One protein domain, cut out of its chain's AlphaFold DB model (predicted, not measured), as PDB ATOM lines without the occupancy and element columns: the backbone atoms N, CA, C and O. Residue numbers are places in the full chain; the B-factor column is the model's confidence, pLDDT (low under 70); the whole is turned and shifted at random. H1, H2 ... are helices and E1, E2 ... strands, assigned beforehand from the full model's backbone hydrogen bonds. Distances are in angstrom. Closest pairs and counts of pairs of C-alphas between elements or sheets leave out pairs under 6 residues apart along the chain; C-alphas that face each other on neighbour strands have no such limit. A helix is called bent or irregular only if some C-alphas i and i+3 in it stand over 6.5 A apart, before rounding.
ATOM      1  N   LYS A 167     117.987  66.139  58.596       77.94
ATOM      2  CA  LYS A 167     118.736  66.884  57.569       77.94
ATOM      3  C   LYS A 167     117.818  67.582  56.566       77.94
ATOM      4  O   LYS A 167     118.066  68.732  56.204       77.94
ATOM      5  N   ALA A 168     116.736  66.931  56.130       80.25
ATOM      6  CA  ALA A 168     115.767  67.532  55.212       80.25
ATOM      7  C   ALA A 168     115.031  68.728  55.842       80.25
ATOM      8  O   ALA A 168     114.863  69.763  55.192       80.25
ATOM      9  N   ARG A 169     114.633  68.620  57.118       79.12
ATOM     10  CA  ARG A 169     114.016  69.730  57.863       79.12
ATOM     11  C   ARG A 169     114.984  70.894  58.028       79.12
ATOM     12  O   ARG A 169     114.638  72.019  57.669       79.12
ATOM     13  N   GLU A 170     116.204  70.626  58.474       80.44
ATOM     14  CA  GLU A 170     117.214  71.666  58.683       80.44
ATOM     15  C   GLU A 170     117.592  72.347  57.358       80.44
ATOM     16  O   GLU A 170     117.732  73.570  57.307       80.44
ATOM     17  N   SER A 171     117.636  71.589  56.254       80.88
ATOM     18  CA  SER A 171     117.835  72.124  54.895       80.88
ATOM     19  C   SER A 171     116.705  73.066  54.473       80.88
ATOM     20  O   SER A 171     116.946  74.059  53.791       80.88
ATOM     21  N   SER A 172     115.472  72.795  54.912       81.88
ATOM     22  CA  SER A 172     114.329  73.702  54.731       81.88
ATOM     23  C   SER A 172     114.321  74.885  55.714       81.88
ATOM     24  O   SER A 172     113.418  75.718  55.677       81.88
ATOM     25  N   GLY A 173     115.335  74.985  56.581       86.56
ATOM     26  CA  GLY A 173     115.468  76.032  57.588       86.56
ATOM     27  C   GLY A 173     114.685  75.771  58.874       86.56
ATOM     28  O   GLY A 173     114.479  76.715  59.634       86.56
ATOM     29  N   VAL A 174     114.250  74.530  59.114       88.81
ATOM     30  CA  VAL A 174     113.495  74.113  60.303       88.81
ATOM     31  C   VAL A 174     114.394  73.290  61.222       88.81
ATOM     32  O   VAL A 174     114.866  72.225  60.836       88.81
ATOM     33  N   PHE A 175     114.592  73.756  62.451       87.94
ATOM     34  CA  PHE A 175     115.475  73.129  63.434       87.94
ATOM     35  C   PHE A 175     114.680  72.554  64.598       87.94
ATOM     36  O   PHE A 175     113.722  73.171  65.067       87.94
ATOM     37  N   ARG A 176     115.094  71.385  65.089       86.62
ATOM     38  CA  ARG A 176     114.451  70.728  66.227       86.62
ATOM     39  C   ARG A 176     115.007  71.264  67.544       86.62
ATOM     40  O   ARG A 176     116.218  71.339  67.734       86.62
ATOM     41  N   LEU A 177     114.112  71.585  68.470       87.81
ATOM     42  CA  LEU A 177     114.457  71.942  69.840       87.81
ATOM     43  C   LEU A 177     114.581  70.672  70.688       87.81
ATOM     44  O   LEU A 177     113.732  69.775  70.632       87.81
ATOM     45  N   SER A 178     115.637  70.599  71.493       84.75
ATOM     46  CA  SER A 178     115.938  69.444  72.348       84.75
ATOM     47  C   SER A 178     114.999  69.358  73.551       84.75
ATOM     48  O   SER A 178     114.741  68.275  74.073       84.75
ATOM     49  N   SER A 179     114.431  70.487  73.969       70.38
ATOM     50  CA  SER A 179     113.383  70.548  74.986       70.38
ATOM     51  C   SER A 179     112.198  71.345  74.457       70.38
ATOM     52  O   SER A 179     112.354  72.196  73.585       70.38
ATOM     53  N   VAL A 180     110.995  71.066  74.964       65.75
ATOM     54  CA  VAL A 180     109.815  71.812  74.525       65.75
ATOM     55  C   VAL A 180     109.785  73.158  75.241       65.75
ATOM     56  O   VAL A 180     109.653  73.208  76.466       65.75
ATOM     57  N   PHE A 181     109.927  74.246  74.487       64.81
ATOM     58  CA  PHE A 181     110.014  75.590  75.053       64.81
ATOM     59  C   PHE A 181     108.710  76.355  74.888       64.81
ATOM     60  O   PHE A 181     108.149  76.440  73.795       64.81
ATOM     61  N   LYS A 182     108.270  76.991  75.974       63.16
ATOM     62  CA  LYS A 182     107.308  78.090  75.906       63.16
ATOM     63  C   LYS A 182     108.082  79.368  75.583       63.16
ATOM     64  O   LYS A 182     108.470  80.096  76.487       63.16
ATOM     65  N   LEU A 183     108.391  79.587  74.306       59.84
ATOM     66  CA  LEU A 183     109.061  80.820  73.865       59.84
ATOM     67  C   LEU A 183     108.069  81.990  73.719       59.84
ATOM     68  O   LEU A 183     108.470  83.130  73.904       59.84
ATOM     69  N   PHE A 184     106.787  81.718  73.423       60.91
ATOM     70  CA  PHE A 184     105.819  82.737  72.976       60.91
ATOM     71  C   PHE A 184     104.397  82.560  73.537       60.91
ATOM     72  O   PHE A 184     103.423  82.527  72.791       60.91
ATOM     73  N   GLY A 185     104.243  82.407  74.848       55.53
ATOM     74  CA  GLY A 185     102.908  82.361  75.447       55.53
ATOM     75  C   GLY A 185     102.543  80.981  75.940       55.53
ATOM     76  O   GLY A 185     102.824  80.701  77.092       55.53
ATOM     77  N   ASP A 186     101.976  80.096  75.118       54.38
ATOM     78  CA  ASP A 186     101.359  78.883  75.687       54.38
ATOM     79  C   ASP A 186     101.549  77.590  74.890       54.38
ATOM     80  O   ASP A 186     101.495  76.505  75.475       54.38
ATOM     81  N   ALA A 187     101.842  77.669  73.588       61.75
ATOM     82  CA  ALA A 187     102.102  76.485  72.777       61.75
ATOM     83  C   ALA A 187     103.580  76.078  72.893       61.75
ATOM     84  O   ALA A 187     104.468  76.863  72.548       61.75
ATOM     85  N   PRO A 188     103.873  74.867  73.385       69.50
ATOM     86  CA  PRO A 188     105.244  74.442  73.562       69.50
ATOM     87  C   PRO A 188     105.801  74.071  72.171       69.50
ATOM     88  O   PRO A 188     105.251  73.223  71.465       69.50
ATOM     89  N   LEU A 189     106.872  74.749  71.749       77.06
ATOM     90  CA  LEU A 189     107.479  74.560  70.431       77.06
ATOM     91  C   LEU A 189     108.455  73.382  70.441       77.06
ATOM     92  O   LEU A 189     109.285  73.261  71.343       77.06
ATOM     93  N   ARG A 190     108.350  72.522  69.423       83.31
ATOM     94  CA  ARG A 190     109.291  71.415  69.163       83.31
ATOM     95  C   ARG A 190     110.251  71.707  68.022       83.31
ATOM     96  O   ARG A 190     111.366  71.207  68.044       83.31
ATOM     97  N   ASP A 191     109.804  72.494  67.056       86.00
ATOM     98  CA  ASP A 191     110.564  72.878  65.878       86.00
ATOM     99  C   ASP A 191     110.495  74.405  65.736       86.00
ATOM    100  O   ASP A 191     109.516  75.031  66.157       86.00
ATOM    101  N   ILE A 192     111.532  74.999  65.154       86.62
ATOM    102  CA  ILE A 192     111.637  76.439  64.925       86.62
ATOM    103  C   ILE A 192     112.140  76.718  63.511       86.62
ATOM    104  O   ILE A 192     113.115  76.117  63.061       86.62
ATOM    105  N   SER A 193     111.456  77.612  62.795       88.19
ATOM    106  CA  SER A 193     111.741  77.886  61.385       88.19
ATOM    107  C   SER A 193     112.422  79.233  61.175       88.19
ATOM    108  O   SER A 193     111.989  80.261  61.697       88.19
ATOM    109  N   LYS A 194     113.435  79.265  60.304       89.50
ATOM    110  CA  LYS A 194     114.025  80.510  59.792       89.50
ATOM    111  C   LYS A 194     113.010  81.384  59.055       89.50
ATOM    112  O   LYS A 194     113.122  82.608  59.127       89.50
ATOM    113  N   SER A 195     112.034  80.789  58.360       89.31
ATOM    114  CA  SER A 195     110.990  81.548  57.646       89.31
ATOM    115  C   SER A 195     110.164  82.416  58.590       89.31
ATOM    116  O   SER A 195     109.728  83.505  58.218       89.31
ATOM    117  N   ASP A 196     110.016  81.960  59.832       89.25
ATOM    118  CA  ASP A 196     109.125  82.551  60.824       89.25
ATOM    119  C   ASP A 196     109.872  83.524  61.747       89.25
ATOM    120  O   ASP A 196     109.280  84.108  62.649       89.25
ATOM    121  N   TYR A 197     111.163  83.777  61.494       89.62
ATOM    122  CA  TYR A 197     112.019  84.641  62.312       89.62
ATOM    123  C   TYR A 197     111.376  86.002  62.630       89.62
ATOM    124  O   TYR A 197     111.326  86.421  63.785       89.62
ATOM    125  N   LYS A 198     110.836  86.689  61.613       91.62
ATOM    126  CA  LYS A 198     110.158  87.986  61.804       91.62
ATOM    127  C   LYS A 198     108.859  87.859  62.597       91.62
ATOM    128  O   LYS A 198     108.516  88.768  63.343       91.62
ATOM    129  N   HIS A 199     108.133  86.759  62.419       91.19
ATOM    130  CA  HIS A 199     106.916  86.498  63.176       91.19
ATOM    131  C   HIS A 199     107.243  86.309  64.662       91.19
ATOM    132  O   HIS A 199     106.625  86.954  65.506       91.19
ATOM    133  N   TYR A 200     108.279  85.528  64.977       89.75
ATOM    134  CA  TYR A 200     108.739  85.322  66.349       89.75
ATOM    135  C   TYR A 200     109.182  86.616  67.036       89.75
ATOM    136  O   TYR A 200     108.828  86.838  68.190       89.75
ATOM    137  N   LEU A 201     109.900  87.500  66.331       91.69
ATOM    138  CA  LEU A 201     110.329  88.781  66.904       91.69
ATOM    139  C   LEU A 201     109.163  89.680  67.336       91.69
ATOM    140  O   LEU A 201     109.281  90.395  68.328       91.69
ATOM    141  N   ASN A 202     108.049  89.610  66.607       93.19
ATOM    142  CA  ASN A 202     106.874  90.461  66.793       93.19
ATOM    143  C   ASN A 202     105.747  89.794  67.583       93.19
ATOM    144  O   ASN A 202     104.695  90.396  67.793       93.19
ATOM    145  N   THR A 203     105.932  88.542  67.996       90.38
ATOM    146  CA  THR A 203     104.923  87.843  68.784       90.38
ATOM    147  C   THR A 203     104.925  88.396  70.203       90.38
ATOM    148  O   THR A 203     105.975  88.492  70.840       90.38
ATOM    149  N   LYS A 204     103.736  88.751  70.703       91.06
ATOM    150  CA  LYS A 204     103.567  89.220  72.079       91.06
ATOM    151  C   LYS A 204     103.926  88.099  73.054       91.06
ATOM    152  O   LYS A 204     103.388  86.995  72.975       91.06
ATOM    153  N   ILE A 205     104.823  88.400  73.976       88.88
ATOM    154  CA  ILE A 205     105.280  87.485  75.015       88.88
ATOM    155  C   ILE A 205     104.256  87.464  76.153       88.88
ATOM    156  O   ILE A 205     103.744  88.507  76.563       88.88
ATOM    157  N   SER A 206     103.969  86.269  76.675       86.62
ATOM    158  CA  SER A 206     103.198  86.131  77.913       86.62
ATOM    159  C   SER A 206     104.101  86.423  79.103       86.62
ATOM    160  O   SER A 206     105.156  85.804  79.268       86.62
ATOM    161  N   LEU A 207     103.692  87.400  79.902       89.19
ATOM    162  CA  LEU A 207     104.412  87.883  81.071       89.19
ATOM    163  C   LEU A 207     103.597  87.596  82.338       89.19
ATOM    164  O   LEU A 207     102.397  87.324  82.242       89.19
ATOM    165  N   PRO A 208     104.229  87.642  83.526       88.38
ATOM    166  CA  PRO A 208     103.509  87.534  84.788       88.38
ATOM    167  C   PRO A 208     102.358  88.555  84.881       88.38
ATOM    168  O   PRO A 208     102.492  89.652  84.329       88.38
ATOM    169  N   PRO A 209     101.248  88.236  85.576       87.62
ATOM    170  CA  PRO A 209     100.090  89.128  85.698       87.62
ATOM    171  C   PRO A 209     100.426  90.540  86.201       87.62
ATOM    172  O   PRO A 209      99.759  91.503  85.839       87.62
ATOM    173  N   GLU A 210     101.480  90.677  87.004       90.19
ATOM    174  CA  GLU A 210     101.971  91.945  87.549       90.19
ATOM    175  C   GLU A 210     102.606  92.863  86.484       90.19
ATOM    176  O   GLU A 210     102.841  94.042  86.747       90.19
ATOM    177  N   MET A 211     102.881  92.342  85.284       91.94
ATOM    178  CA  MET A 211     103.509  93.042  84.158       91.94
ATOM    179  C   MET A 211     102.546  93.210  82.970       91.94
ATOM    180  O   MET A 211     102.932  93.021  81.816       91.94
ATOM    181  N   GLU A 212     101.286  93.578  83.229       88.19
ATOM    182  CA  GLU A 212     100.260  93.768  82.184       88.19
ATOM    183  C   GLU A 212     100.704  94.753  81.083       88.19
ATOM    184  O   GLU A 212     100.461  94.525  79.895       88.19
ATOM    185  N   ASN A 213     101.424  95.808  81.475       91.12
ATOM    186  CA  ASN A 213     101.941  96.834  80.567       91.12
ATOM    187  C   ASN A 213     103.211  96.410  79.808       91.12
ATOM    188  O   ASN A 213     103.649  97.139  78.924       91.12
ATOM    189  N   GLY A 214     103.803  95.258  80.135       94.50
ATOM    190  CA  GLY A 214     105.088  94.806  79.604       94.50
ATOM    191  C   GLY A 214     106.200  94.777  80.649       94.50
ATOM    192  O   GLY A 214     106.042  95.230  81.784       94.50
ATOM    193  N   LEU A 215     107.356  94.250  80.246       96.31
ATOM    194  CA  LEU A 215     108.575  94.321  81.043       96.31
ATOM    195  C   LEU A 215     109.080  95.763  81.044       96.31
ATOM    196  O   LEU A 215     109.364  96.322  79.985       96.31
ATOM    197  N   ARG A 216     109.217  96.345  82.233       97.38
ATOM    198  CA  ARG A 216     109.783  97.681  82.411       97.38
ATOM    199  C   ARG A 216     111.307  97.635  82.293       97.38
ATOM    200  O   ARG A 216     111.960  96.843  82.972       97.38
ATOM    201  N   LEU A 217     111.865  98.522  81.477       97.56
ATOM    202  CA  LEU A 217     113.302  98.772  81.365       97.56
ATOM    203  C   LEU A 217     113.588 100.254  81.614       97.56
ATOM    204  O   LEU A 217     112.784 101.117  81.254       97.56
ATOM    205  N   ILE A 218     114.747 100.554  82.197       97.44
ATOM    206  CA  ILE A 218     115.166 101.911  82.560       97.44
ATOM    207  C   ILE A 218     116.501 102.270  81.903       97.44
ATOM    208  O   ILE A 218     117.363 101.411  81.728       97.44
ATOM    209  N   SER A 219     116.686 103.535  81.532       96.44
ATOM    210  CA  SER A 219     117.978 104.067  81.083       96.44
ATOM    211  C   SER A 219     118.745 104.741  82.227       96.44
ATOM    212  O   SER A 219     118.179 105.056  83.273       96.44
ATOM    213  N   GLN A 220     120.030 105.062  82.025       91.38
ATOM    214  CA  GLN A 220     120.806 105.832  83.016       91.38
ATOM    215  C   GLN A 220     120.190 107.200  83.358       91.38
ATOM    216  O   GLN A 220     120.357 107.685  84.472       91.38
ATOM    217  N   GLY A 221     119.458 107.813  82.423       91.62
ATOM    218  CA  GLY A 221     118.760 109.085  82.640       91.62
ATOM    219  C   GLY A 221     117.415 108.953  83.362       91.62
ATOM    220  O   GLY A 221     116.682 109.934  83.433       91.62
ATOM    221  N   GLY A 222     117.052 107.755  83.833       93.31
ATOM    222  CA  GLY A 222     115.784 107.490  84.518       93.31
ATOM    223  C   GLY A 222     114.564 107.410  83.595       93.31
ATOM    224  O   GLY A 222     113.437 107.387  84.078       93.31
ATOM    225  N   LYS A 223     114.760 107.375  82.269       96.44
ATOM    226  CA  LYS A 223     113.661 107.167  81.317       96.44
ATOM    227  C   LYS A 223     113.228 105.706  81.369       96.44
ATOM    228  O   LYS A 223     114.083 104.825  81.351       96.44
ATOM    229  N   GLU A 224     111.923 105.470  81.355       96.94
ATOM    230  CA  GLU A 224     111.339 104.129  81.335       96.94
ATOM    231  C   GLU A 224     110.739 103.793  79.967       96.94
ATOM    232  O   GLU A 224     110.213 104.665  79.268       96.94
ATOM    233  N   VAL A 225     110.801 102.514  79.606       97.50
ATOM    234  CA  VAL A 225     110.058 101.912  78.494       97.50
ATOM    235  C   VAL A 225     109.467 100.582  78.946       97.50
ATOM    236  O   VAL A 225     110.001  99.939  79.850       97.50
ATOM    237  N   TYR A 226     108.375 100.171  78.311       97.62
ATOM    238  CA  TYR A 226     107.735  98.883  78.556       97.62
ATOM    239  C   TYR A 226     107.738  98.086  77.261       97.62
ATOM    240  O   TYR A 226     107.363  98.618  76.216       97.62
ATOM    241  N   VAL A 227     108.187  96.836  77.328       97.31
ATOM    242  CA  VAL A 227     108.342  95.974  76.152       97.31
ATOM    243  C   VAL A 227     107.531  94.692  76.300       97.31
ATOM    244  O   VAL A 227     107.438  94.098  77.377       97.31
ATOM    245  N   THR A 228     106.929  94.262  75.199       95.12
ATOM    246  CA  THR A 228     106.067  93.076  75.117       95.12
ATOM    247  C   THR A 228     106.461  92.131  73.986       95.12
ATOM    248  O   THR A 228     105.972  91.003  73.939       95.12
ATOM    249  N   THR A 229     107.360  92.555  73.097       94.94
ATOM    250  CA  THR A 229     107.905  91.738  72.006       94.94
ATOM    251  C   THR A 229     109.433  91.679  72.064       94.94
ATOM    252  O   THR A 229     110.085  92.507  72.705       94.94
ATOM    253  N   LEU A 230     110.030  90.693  71.386       94.69
ATOM    254  CA  LEU A 230     111.490  90.593  71.292       94.69
ATOM    255  C   LEU A 230     112.088  91.725  70.452       94.69
ATOM    256  O   LEU A 230     113.211  92.140  70.728       94.69
ATOM    257  N   GLN A 231     111.355  92.219  69.447       95.81
ATOM    258  CA  GLN A 231     111.787  93.373  68.661       95.81
ATOM    259  C   GLN A 231     111.893  94.628  69.539       95.81
ATOM    260  O   GLN A 231     112.953  95.245  69.575       95.81
ATOM    261  N   GLU A 232     110.843  94.959  70.298       97.38
ATOM    262  CA  GLU A 232     110.846  96.103  71.226       97.38
ATOM    263  C   GLU A 232     111.965  95.989  72.268       97.38
ATOM    264  O   GLU A 232     112.650  96.965  72.566       97.38
ATOM    265  N   PHE A 233     112.178  94.784  72.807       96.75
ATOM    266  CA  PHE A 233     113.255  94.526  73.759       96.75
ATOM    267  C   PHE A 233     114.642  94.756  73.148       96.75
ATOM    268  O   PHE A 233     115.463  95.440  73.756       96.75
ATOM    269  N   GLN A 234     114.905  94.224  71.950       95.62
ATOM    270  CA  GLN A 234     116.180  94.436  71.259       95.62
ATOM    271  C   GLN A 234     116.421  95.930  71.006       95.62
ATOM    272  O   GLN A 234     117.501  96.427  71.310       95.62
ATOM    273  N   GLU A 235     115.408  96.654  70.523       96.75
ATOM    274  CA  GLU A 235     115.491  98.101  70.303       96.75
ATOM    275  C   GLU A 235     115.772  98.860  71.610       96.75
ATOM    276  O   GLU A 235     116.586  99.784  71.628       96.75
ATOM    277  N   ALA A 236     115.152  98.470  72.725       96.81
ATOM    278  CA  ALA A 236     115.400  99.084  74.026       96.81
ATOM    279  C   ALA A 236     116.838  98.840  74.522       96.81
ATOM    280  O   ALA A 236     117.512  99.786  74.935       96.81
ATOM    281  N   VAL A 237     117.341  97.605  74.435       95.00
ATOM    282  CA  VAL A 237     118.721  97.261  74.828       95.00
ATOM    283  C   VAL A 237     119.747  97.988  73.956       95.00
ATOM    284  O   VAL A 237     120.713  98.538  74.487       95.00
ATOM    285  N   ASP A 238     119.510  98.087  72.644       94.62
ATOM    286  CA  ASP A 238     120.368  98.844  71.719       94.62
ATOM    287  C   ASP A 238     120.430 100.341  72.089       94.62
ATOM    288  O   ASP A 238     121.427 101.018  71.837       94.62
ATOM    289  N   ASN A 239     119.393 100.850  72.761       95.44
ATOM    290  CA  ASN A 239     119.324 102.201  73.317       95.44
ATOM    291  C   ASN A 239     119.728 102.274  74.807       95.44
ATOM    292  O   ASN A 239     119.396 103.244  75.492       95.44
ATOM    293  N   SER A 240     120.473 101.282  75.309       95.56
ATOM    294  CA  SER A 240     121.019 101.232  76.677       95.56
ATOM    295  C   SER A 240     119.967 101.240  77.796       95.56
ATOM    296  O   SER A 240     120.218 101.761  78.888       95.56
ATOM    297  N   PHE A 241     118.790 100.668  77.540       97.06
ATOM    298  CA  PHE A 241     117.824 100.346  78.590       97.06
ATOM    299  C   PHE A 241     118.120  98.968  79.191       97.06
ATOM    300  O   PHE A 241     118.555  98.059  78.488       97.06
ATOM    301  N   TYR A 242     117.868  98.809  80.489       94.75
ATOM    302  CA  TYR A 242     118.121  97.571  81.229       94.75
ATOM    303  C   TYR A 242     117.056  97.327  82.305       94.75
ATOM    304  O   TYR A 242     116.387  98.256  82.766       94.75
ATOM    305  N   ALA A 243     116.884  96.067  82.708       94.56
ATOM    306  CA  ALA A 243     116.038  95.700  83.841       94.56
ATOM    307  C   ALA A 243     116.659  96.171  85.168       94.56
ATOM    308  O   ALA A 243     117.862  96.023  85.381       94.56
ATOM    309  N   TYR A 244     115.853  96.733  86.073       91.00
ATOM    310  CA  TYR A 244     116.365  97.382  87.286       91.00
ATOM    311  C   TYR A 244     116.328  96.484  88.527       91.00
ATOM    312  O   TYR A 244     117.265  96.475  89.322       91.00
ATOM    313  N   SER A 245     115.242  95.737  88.721       91.12
ATOM    314  CA  SER A 245     115.054  94.862  89.882       91.12
ATOM    315  C   SER A 245     115.394  93.403  89.576       91.12
ATOM    316  O   SER A 245     115.279  92.956  88.439       91.12
ATOM    317  N   ASN A 246     115.705  92.613  90.610       88.12
ATOM    318  CA  ASN A 246     115.944  91.168  90.467       88.12
ATOM    319  C   ASN A 246     114.765  90.431  89.804       88.12
ATOM    320  O   ASN A 246     114.965  89.477  89.052       88.12
ATOM    321  N   PHE A 247     113.532  90.868  90.078       90.44
ATOM    322  CA  PHE A 247     112.340  90.299  89.453       90.44
ATOM    323  C   PHE A 247     112.300  90.608  87.952       90.44
ATOM    324  O   PHE A 247     112.150  89.692  87.145       90.44
ATOM    325  N   GLU A 248     112.517  91.871  87.574       93.75
ATOM    326  CA  GLU A 248     112.592  92.284  86.168       93.75
ATOM    327  C   GLU A 248     113.746  91.593  85.441       93.75
ATOM    328  O   GLU A 248     113.524  91.093  84.350       93.75
ATOM    329  N   MET A 249     114.934  91.476  86.044       91.31
ATOM    330  CA  MET A 249     116.086  90.776  85.453       91.31
ATOM    331  C   MET A 249     115.791  89.291  85.205       91.31
ATOM    332  O   MET A 249     116.138  88.737  84.162       91.31
ATOM    333  N   SER A 250     115.098  88.633  86.141       88.50
ATOM    334  CA  SER A 250     114.678  87.242  85.961       88.50
ATOM    335  C   SER A 250     113.697  87.092  84.792       88.50
ATOM    336  O   SER A 250     113.836  86.167  83.987       88.50
ATOM    337  N   VAL A 251     112.709  87.986  84.679       91.00
ATOM    338  CA  VAL A 251     111.736  87.971  83.572       91.00
ATOM    339  C   VAL A 251     112.401  88.345  82.245       91.00
ATOM    340  O   VAL A 251     112.201  87.651  81.250       91.00
ATOM    341  N   GLU A 252     113.239  89.382  82.239       92.75
ATOM    342  CA  GLU A 252     114.065  89.821  81.111       92.75
ATOM    343  C   GLU A 252     114.800  88.636  80.500       92.75
ATOM    344  O   GLU A 252     114.691  88.358  79.304       92.75
ATOM    345  N   PHE A 253     115.518  87.887  81.330       88.50
ATOM    346  CA  PHE A 253     116.311  86.795  80.819       88.50
ATOM    347  C   PHE A 253     115.454  85.641  80.283       88.50
ATOM    348  O   PHE A 253     115.677  85.160  79.166       88.50
ATOM    349  N   GLN A 254     114.463  85.193  81.059       86.56
ATOM    350  CA  GLN A 254     113.669  84.011  80.716       86.56
ATOM    351  C   GLN A 254     112.769  84.221  79.500       86.56
ATOM    352  O   GLN A 254     112.615  83.284  78.704       86.56
ATOM    353  N   SER A 255     112.201  85.421  79.383       88.88
ATOM    354  CA  SER A 255     111.162  85.758  78.416       88.88
ATOM    355  C   SER A 255     111.685  86.552  77.220       88.88
ATOM    356  O   SER A 255     111.059  86.504  76.168       88.88
ATOM    357  N   PHE A 256     112.839  87.224  77.338       91.69
ATOM    358  CA  PHE A 256     113.393  88.045  76.257       91.69
ATOM    359  C   PHE A 256     114.802  87.627  75.830       91.69
ATOM    360  O   PHE A 256     114.960  87.145  74.707       91.69
ATOM    361  N   LYS A 257     115.823  87.735  76.697       91.06
ATOM    362  CA  LYS A 257     117.224  87.465  76.298       91.06
ATOM    363  C   LYS A 257     117.411  86.043  75.767       91.06
ATOM    364  O   LYS A 257     118.009  85.865  74.710       91.06
ATOM    365  N   ARG A 258     116.880  85.022  76.453       88.62
ATOM    366  CA  ARG A 258     117.034  83.619  76.027       88.62
ATOM    367  C   ARG A 258     116.321  83.318  74.698       88.62
ATOM    368  O   ARG A 258     116.987  82.778  73.813       88.62
ATOM    369  N   PRO A 259     115.024  83.643  74.504       89.31
ATOM    370  CA  PRO A 259     114.374  83.477  73.202       89.31
ATOM    371  C   PRO A 259     115.068  84.244  72.073       89.31
ATOM    372  O   PRO A 259     115.255  83.696  70.989       89.31
ATOM    373  N   LEU A 260     115.504  85.478  72.333       90.94
ATOM    374  CA  LEU A 260     116.210  86.302  71.357       90.94
ATOM    375  C   LEU A 260     117.565  85.700  70.965       90.94
ATOM    376  O   LEU A 260     117.853  85.582  69.776       90.94
ATOM    377  N   ALA A 261     118.363  85.249  71.937       89.25
ATOM    378  CA  ALA A 261     119.635  84.576  71.684       89.25
ATOM    379  C   ALA A 261     119.447  83.281  70.875       89.25
ATOM    380  O   ALA A 261     120.201  83.015  69.935       89.25
ATOM    381  N   LEU A 262     118.405  82.498  71.178       88.69
ATOM    382  CA  LEU A 262     118.053  81.308  70.404       88.69
ATOM    383  C   LEU A 262     117.680  81.669  68.956       88.69
ATOM    384  O   LEU A 262     118.210  81.068  68.024       88.69
ATOM    385  N   LEU A 263     116.836  82.685  68.743       89.31
ATOM    386  CA  LEU A 263     116.475  83.157  67.400       89.31
ATOM    387  C   LEU A 263     117.689  83.637  66.604       89.31
ATOM    388  O   LEU A 263     117.837  83.289  65.431       89.31
ATOM    389  N   GLN A 264     118.573  84.414  67.230       89.25
ATOM    390  CA  GLN A 264     119.815  84.868  66.603       89.25
ATOM    391  C   GLN A 264     120.712  83.686  66.216       89.25
ATOM    392  O   GLN A 264     121.266  83.670  65.118       89.25
ATOM    393  N   THR A 265     120.782  82.663  67.069       89.06
ATOM    394  CA  THR A 265     121.513  81.421  66.791       89.06
ATOM    395  C   THR A 265     120.922  80.690  65.582       89.06
ATOM    396  O   THR A 265     121.646  80.327  64.658       89.06
ATOM    397  N   ILE A 266     119.595  80.566  65.508       87.81
ATOM    398  CA  ILE A 266     118.894  79.927  64.380       87.81
ATOM    399  C   ILE A 266     119.119  80.676  63.073       87.81
ATOM    400  O   ILE A 266     119.244  80.053  62.022       87.81
ATOM    401  N   LYS A 267     119.203  82.008  63.111       87.94
ATOM    402  CA  LYS A 267     119.505  82.811  61.921       87.94
ATOM    403  C   LYS A 267     120.841  82.396  61.287       87.94
ATOM    404  O   LYS A 267     120.924  82.333  60.060       87.94
ATOM    405  N   ALA A 268     121.844  82.082  62.110       85.56
ATOM    406  CA  ALA A 268     123.161  81.614  61.678       85.56
ATOM    407  C   ALA A 268     123.223  80.102  61.392       85.56
ATOM    408  O   ALA A 268     124.044  79.687  60.576       85.56
ATOM    409  N   ALA A 269     122.341  79.312  62.013       90.88
ATOM    410  CA  ALA A 269     122.359  77.852  61.990       90.88
ATOM    411  C   ALA A 269     122.312  77.247  60.578       90.88
ATOM    412  O   ALA A 269     121.593  77.726  59.699       90.88
TER     413      ALA A 269
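Overview. This is residues 167 to 269 of the 409 residues of the protein "HNH endonuclease" of Denitrobaculum tricleocarpae (UniProt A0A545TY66). What shape does the backbone make? Two strand hairpins, E1 with E2 and E3 with E4, lie toward opposite ends of an elongated body, and the long bent helix H4 runs between them, its arm H4a packed on E3 and its arm H4b beside H2. H3 packs on the E3 E4 hairpin, and short H1 lies at the E1 E2 end. What is it made of? The printed part has 103 residues, class mixed, in the order H1 E1 E2 H2 E3 E4 H3 H4; both sheets are antiparallel. It is compact, with a radius of gyration of the C-alphas of 14.6 A and spans of 49 by 26 by 19 A.

Along the chain. Where do the first elements lie? H1, residues 167 to 171, begins at C-alpha 167 (118.736, 66.884, 57.569). E1, 174 to 181, bends by 93 degrees at residue 178; E2 is 189 to 193. H2, 194 to 202, is irregular, C-alphas 195 and 198 being 7.7 A apart. What follows? E3 is 215 to 218, E4 224 to 227 and H3 230 to 238. By its hydrogen bonds H4, 246 to 268, was assigned as one helix, but it is bent, C-alphas 255 and 258 being 6.7 A apart. Its arms are H4a, 246 to 255, 14.0 A long, and H4b, 258 to 268, 15.7 A long, ending at C-alpha 268 (123.161, 81.614, 61.678).

Arrangement. What pairs the strands? In hairpin E1 E2, N 175 and O 192 are 2.9 A apart; in hairpin E3 E4, N 217 and O 225 are 2.9 A apart. How do the helices stand? H2 and H4b touch, closest at the C-alphas of Lys 194 and Lys 267, 6.3 A. H2 and H3 touch only at their ends, closest at the C-alphas of Leu 201 and Leu 230, 4.9 A. Every O i to N i+4 pair is within hydrogen-bond range in H1, H3, H4a and H4b, and 3 of 5 in H2.

Size, cuts and confidence. How large is it? The two C-alphas farthest apart, of Ala 168 and Gly 221, are 49.9 A apart. Is it continuous and certain? The printed part has no cut, the link from H2 to E3 is long, and residues 180 to 188 have pLDDT under 70.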